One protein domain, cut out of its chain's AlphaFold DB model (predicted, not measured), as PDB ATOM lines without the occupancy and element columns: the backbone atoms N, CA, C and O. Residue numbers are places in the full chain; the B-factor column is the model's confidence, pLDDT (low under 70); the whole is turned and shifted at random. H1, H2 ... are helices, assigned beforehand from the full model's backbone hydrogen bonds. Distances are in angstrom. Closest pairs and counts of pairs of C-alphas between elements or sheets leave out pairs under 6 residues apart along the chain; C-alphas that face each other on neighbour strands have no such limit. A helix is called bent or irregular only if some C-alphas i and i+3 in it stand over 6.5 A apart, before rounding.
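Overview. This is residues 4 to 45 of the 255 residues of the protein "DUF2861 family protein" of Leeia aquatica (UniProt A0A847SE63). The longest helix, H2, is the backbone of a small helical piece, and the chain folds back along it at both ends: H1 packs on H2 before it, and H3 followed by short H4 folds back after it. H3 packs on one end of H2 alone, at residues 20 to 24, and the turn at residues 25 to 30 sticks out. The printed part has 42 residues with four named helices, in the order H1, H2, H3, H4, and no named strand; the class is all helix. It is compact, with a radius of gyration of the C-alphas of 9.7 A and spans of 25 by 17 by 13 A.

Arrangement. H1, residues 4 to 9, and H2, residues 13 to 25, form a helical hairpin. They touch, closest at the C-alphas of Phe 4 and Ala 19, 4.8 A apart, at a shallow tilt of 30 degrees, opposite ways. H2 and H3, residues 29 to 37, form a second helical hairpin, also at a shallow tilt of 30 degrees, opposite ways. H2 touches H3 with residues 20 to 24 alone, and the closest C-alphas, those of Trp 24 and Gln 32, are 5.7 A apart. H3 and H4, residues 39 to 43, meet only through their link. H2 and H4 are close but not clearly touching; their closest C-alphas, Leu 16 and Leu 42, are 7.9 A apart. H1 is apart from H3 and H4. Every O i to N i+4 pair is within hydrogen-bond range in H1, H3 and H4, and 7 of 9 are in H2.

Along the chain. H1 begins at C-alpha 4 (159.571, 138.800, 203.127) and is 8.7 A long. H2 is 19.3 A long and irregular, with C-alphas 14 and 17 7.2 A apart; it ends at C-alpha 25 (166.445, 145.306, 211.288). H3 is 12.5 A long. H4 is 6.5 A long and ends at C-alpha 43 (149.084, 148.576, 200.519).

Size, cuts and confidence. The two C-alphas farthest apart, those of Gly 27 and Gln 44, are 25.7 A apart. The printed part has no cut, and its three links are tight. The mean pLDDT of the printed part is 74.5; residues 4 to 5, 11 to 14 and 41 to 45 are under 70.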
ATOM      1  N   PHE A   4     160.434 137.783 203.733       68.00
ATOM      2  CA  PHE A   4     159.571 138.800 203.127       68.00
ATOM      3  C   PHE A   4     159.193 138.445 201.682       68.00
ATOM      4  O   PHE A   4     158.019 138.353 201.353       68.00
ATOM      5  N   HIS A   5     160.189 138.161 200.839       67.12
ATOM      6  CA  HIS A   5     159.969 137.720 199.455       67.12
ATOM      7  C   HIS A   5     159.120 136.452 199.379       67.12
ATOM      8  O   HIS A   5     158.240 136.353 198.533       67.12
ATOM      9  N   GLN A   6     159.364 135.501 200.279       72.31
ATOM     10  CA  GLN A   6     158.565 134.288 200.363       72.31
ATOM     11  C   GLN A   6     157.106 134.595 200.739       72.31
ATOM     12  O   GLN A   6     156.205 134.152 200.041       72.31
ATOM     13  N   ALA A   7     156.867 135.423 201.759       70.94
ATOM     14  CA  ALA A   7     155.520 135.815 202.171       70.94
ATOM     15  C   ALA A   7     154.762 136.590 201.075       70.94
ATOM     16  O   ALA A   7     153.563 136.381 200.910       70.94
ATOM     17  N   VAL A   8     155.454 137.431 200.292       70.00
ATOM     18  CA  VAL A   8     154.870 138.112 199.121       70.00
ATOM     19  C   VAL A   8     154.466 137.101 198.046       70.00
ATOM     20  O   VAL A   8     153.344 137.161 197.552       70.00
ATOM     21  N   LEU A   9     155.353 136.160 197.699       73.31
ATOM     22  CA  LEU A   9     155.078 135.127 196.691       73.31
ATOM     23  C   LEU A   9     153.959 134.166 197.120       73.31
ATOM     24  O   LEU A   9     153.190 133.707 196.283       73.31
ATOM     25  N   GLU A  10     153.862 133.877 198.416       76.44
ATOM     26  CA  GLU A  10     152.857 132.983 199.000       76.44
ATOM     27  C   GLU A  10     151.538 133.698 199.355       76.44
ATOM     28  O   GLU A  10     150.605 133.053 199.825       76.44
ATOM     29  N   GLY A  11     151.445 135.022 199.164       67.56
ATOM     30  CA  GLY A  11     150.253 135.808 199.508       67.56
ATOM     31  C   GLY A  11     149.937 135.851 201.011       67.56
ATOM     32  O   GLY A  11     148.791 136.067 201.400       67.56
ATOM     33  N   ARG A  12     150.937 135.626 201.872       69.00
ATOM     34  CA  ARG A  12     150.783 135.542 203.331       69.00
ATOM     35  C   ARG A  12     150.834 136.912 203.995       69.00
ATOM     36  O   ARG A  12     151.857 137.298 204.563       69.00
ATOM     37  N   VAL A  13     149.722 137.641 203.918       66.25
ATOM     38  CA  VAL A  13     149.600 139.033 204.395       66.25
ATOM     39  C   VAL A  13     149.942 139.182 205.881       66.25
ATOM     40  O   VAL A  13     150.627 140.126 206.274       66.25
ATOM     41  N   ASP A  14     149.542 138.199 206.690       68.00
ATOM     42  CA  ASP A  14     149.795 138.086 208.133       68.00
ATOM     43  C   ASP A  14     151.290 138.050 208.487       68.00
ATOM     44  O   ASP A  14     151.706 138.530 209.544       68.00
ATOM     45  N   ALA A  15     152.112 137.501 207.592       70.75
ATOM     46  CA  ALA A  15     153.549 137.355 207.780       70.75
ATOM     47  C   ALA A  15     154.362 138.517 207.179       70.75
ATOM     48  O   ALA A  15     155.567 138.601 207.431       70.75
ATOM     49  N   LEU A  16     153.734 139.422 206.412       73.00
ATOM     50  CA  LEU A  16     154.445 140.468 205.671       73.00
ATOM     51  C   LEU A  16     155.118 141.487 206.588       73.00
ATOM     52  O   LEU A  16     156.314 141.723 206.426       73.00
ATOM     53  N   LEU A  17     154.406 142.078 207.556       74.00
ATOM     54  CA  LEU A  17     155.017 143.089 208.430       74.00
ATOM     55  C   LEU A  17     156.093 142.501 209.350       74.00
ATOM     56  O   LEU A  17     157.167 143.097 209.397       74.00
ATOM     57  N   PRO A  18     155.896 141.361 210.047       75.75
ATOM     58  CA  PRO A  18     156.970 140.759 210.836       75.75
ATOM     59  C   PRO A  18     158.215 140.472 209.990       75.75
ATOM     60  O   PRO A  18     159.318 140.845 210.383       75.75
ATOM     61  N   ALA A  19     158.045 139.908 208.789       75.81
ATOM     62  CA  ALA A  19     159.159 139.644 207.885       75.81
ATOM     63  C   ALA A  19     159.821 140.931 207.363       75.81
ATOM     64  O   ALA A  19     161.035 140.960 207.172       75.81
ATOM     65  N   TRP A  20     159.047 141.999 207.143       78.31
ATOM     66  CA  TRP A  20     159.559 143.313 206.748       78.31
ATOM     67  C   TRP A  20     160.352 143.963 207.885       78.31
ATOM     68  O   TRP A  20     161.441 144.476 207.647       78.31
ATOM     69  N   VAL A  21     159.857 143.889 209.125       80.06
ATOM     70  CA  VAL A  21     160.549 144.376 210.329       80.06
ATOM     71  C   VAL A  21     161.862 143.623 210.533       80.06
ATOM     72  O   VAL A  21     162.899 144.271 210.670       80.06
ATOM     73  N   GLU A  22     161.847 142.285 210.489       80.56
ATOM     74  CA  GLU A  22     163.057 141.450 210.575       80.56
ATOM     75  C   GLU A  22     164.076 141.852 209.500       80.56
ATOM     76  O   GLU A  22     165.252 142.095 209.781       80.56
ATOM     77  N   ALA A  23     163.611 141.979 208.257       79.19
ATOM     78  CA  ALA A  23     164.456 142.315 207.126       79.19
ATOM     79  C   ALA A  23     165.018 143.745 207.196       79.19
ATOM     80  O   ALA A  23     166.163 143.977 206.805       79.19
ATOM     81  N   TRP A  24     164.251 144.700 207.718       83.62
ATOM     82  CA  TRP A  24     164.718 146.067 207.924       83.62
ATOM     83  C   TRP A  24     165.755 146.141 209.052       83.62
ATOM     84  O   TRP A  24     166.758 146.853 208.939       83.62
ATOM     85  N   GLN A  25     165.543 145.388 210.134       83.56
ATOM     86  CA  GLN A  25     166.445 145.306 211.288       83.56
ATOM     87  C   GLN A  25     167.793 144.658 210.980       83.56
ATOM     88  O   GLN A  25     168.771 144.988 211.645       83.56
ATOM     89  N   ALA A  26     167.883 143.850 209.923       83.06
ATOM     90  CA  ALA A  26     169.152 143.316 209.431       83.06
ATOM     91  C   ALA A  26     170.136 144.396 208.921       83.06
ATOM     92  O   ALA A  26     171.311 144.099 208.722       83.06
ATOM     93  N   GLY A  27     169.692 145.647 208.725       74.38
ATOM     94  CA  GLY A  27     170.587 146.804 208.573       74.38
ATOM     95  C   GLY A  27     171.226 146.994 207.192       74.38
ATOM     96  O   GLY A  27     172.155 147.785 207.061       74.38
ATOM     97  N   ASN A  28     170.742 146.308 206.154       80.38
ATOM     98  CA  ASN A  28     171.226 146.489 204.784       80.38
ATOM     99  C   ASN A  28     170.504 147.671 204.102       80.38
ATOM    100  O   ASN A  28     169.292 147.619 203.895       80.38
ATOM    101  N   ALA A  29     171.243 148.729 203.752       77.12
ATOM    102  CA  ALA A  29     170.682 149.961 203.188       77.12
ATOM    103  C   ALA A  29     170.004 149.759 201.820       77.12
ATOM    104  O   ALA A  29     168.905 150.273 201.605       77.12
ATOM    105  N   ASP A  30     170.610 148.975 200.924       76.88
ATOM    106  CA  ASP A  30     170.036 148.666 199.606       76.88
ATOM    107  C   ASP A  30     168.727 147.894 199.764       76.88
ATOM    108  O   ASP A  30     167.724 148.166 199.100       76.88
ATOM    109  N   TRP A  31     168.710 146.966 200.718       75.19
ATOM    110  CA  TRP A  31     167.523 146.201 201.046       75.19
ATOM    111  C   TRP A  31     166.408 147.070 201.622       75.19
ATOM    112  O   TRP A  31     165.256 146.952 201.217       75.19
ATOM    113  N   GLN A  32     166.741 147.990 202.527       81.44
ATOM    114  CA  GLN A  32     165.781 148.948 203.074       81.44
ATOM    115  C   GLN A  32     165.160 149.807 201.966       81.44
ATOM    116  O   GLN A  32     163.949 150.008 201.967       81.44
ATOM    117  N   GLN A  33     165.939 150.254 200.975       78.50
ATOM    118  CA  GLN A  33     165.390 150.985 199.827       78.50
ATOM    119  C   GLN A  33     164.418 150.136 198.999       78.50
ATOM    120  O   GLN A  33     163.336 150.614 198.651       78.50
ATOM    121  N   GLN A  34     164.751 148.871 198.737       79.44
ATOM    122  CA  GLN A  34     163.858 147.943 198.033       79.44
ATOM    123  C   GLN A  34     162.567 147.683 198.823       79.44
ATOM    124  O   GLN A  34     161.477 147.665 198.253       79.44
ATOM    125  N   LEU A  35     162.668 147.557 200.146       78.94
ATOM    126  CA  LEU A  35     161.528 147.397 201.048       78.94
ATOM    127  C   LEU A  35     160.609 148.631 201.072       78.94
ATOM    128  O   LEU A  35     159.389 148.467 201.133       78.94
ATOM    129  N   ILE A  36     161.161 149.851 200.989       80.56
ATOM    130  CA  ILE A  36     160.368 151.084 200.806       80.56
ATOM    131  C   ILE A  36     159.690 151.072 199.433       80.56
ATOM    132  O   ILE A  36     158.511 151.399 199.334       80.56
ATOM    133  N   ALA A  37     160.411 150.701 198.373       78.56
ATOM    134  CA  ALA A  37     159.860 150.662 197.019       78.56
ATOM    135  C   ALA A  37     158.719 149.637 196.880       78.56
ATOM    136  O   ALA A  37     157.793 149.854 196.104       78.56
ATOM    137  N   ALA A  38     158.747 148.564 197.675       75.12
ATOM    138  CA  ALA A  38     157.686 147.564 197.750       75.12
ATOM    139  C   ALA A  38     156.469 148.005 198.587       75.12
ATOM    140  O   ALA A  38     155.440 147.332 198.566       75.12
ATOM    141  N   TRP A  39     156.538 149.133 199.305       75.12
ATOM    142  CA  TRP A  39     155.442 149.615 200.154       75.12
ATOM    143  C   TRP A  39     154.083 149.735 199.437       75.12
ATOM    144  O   TRP A  39     153.090 149.265 199.994       75.12
ATOM    145  N   PRO A  40     153.986 150.286 198.209       72.56
ATOM    146  CA  PRO A  40     152.710 150.351 197.498       72.56
ATOM    147  C   PRO A  40     152.094 148.970 197.252       72.56
ATOM    148  O   PRO A  40     150.876 148.840 197.294       72.56
ATOM    149  N   LEU A  41     152.917 147.933 197.055       69.38
ATOM    150  CA  LEU A  41     152.447 146.555 196.871       69.38
ATOM    151  C   LEU A  41     151.855 145.990 198.166       69.38
ATOM    152  O   LEU A  41     150.841 145.302 198.129       69.38
ATOM    153  N   LEU A  42     152.437 146.332 199.320       69.19
ATOM    154  CA  LEU A  42     151.887 145.959 200.628       69.19
ATOM    155  C   LEU A  42     150.532 146.625 200.884       69.19
ATOM    156  O   LEU A  42     149.639 146.011 201.458       69.19
ATOM    157  N   LEU A  43     150.357 147.863 200.419       68.25
ATOM    158  CA  LEU A  43     149.084 148.576 200.519       68.25
ATOM    159  C   LEU A  43     148.004 148.043 199.570       68.25
ATOM    160  O   LEU A  43     146.821 148.205 199.859       68.25
ATOM    161  N   GLN A  44     148.368 147.380 198.472       66.56
ATOM    162  CA  GLN A  44     147.388 146.742 197.585       66.56
ATOM    163  C   GLN A  44     146.677 145.549 198.243       66.56
ATOM    164  O   GLN A  44     145.654 145.094 197.738       66.56
ATOM    165  N   GLN A  45     147.168 145.049 199.380       65.25
ATOM    166  CA  GLN A  45     146.505 143.994 200.143       65.25
ATOM    167  C   GLN A  45     145.804 144.595 201.360       65.25
ATOM    168  O   GLN A  45     146.435 145.079 202.299       65.25
TER     169      GLN A  45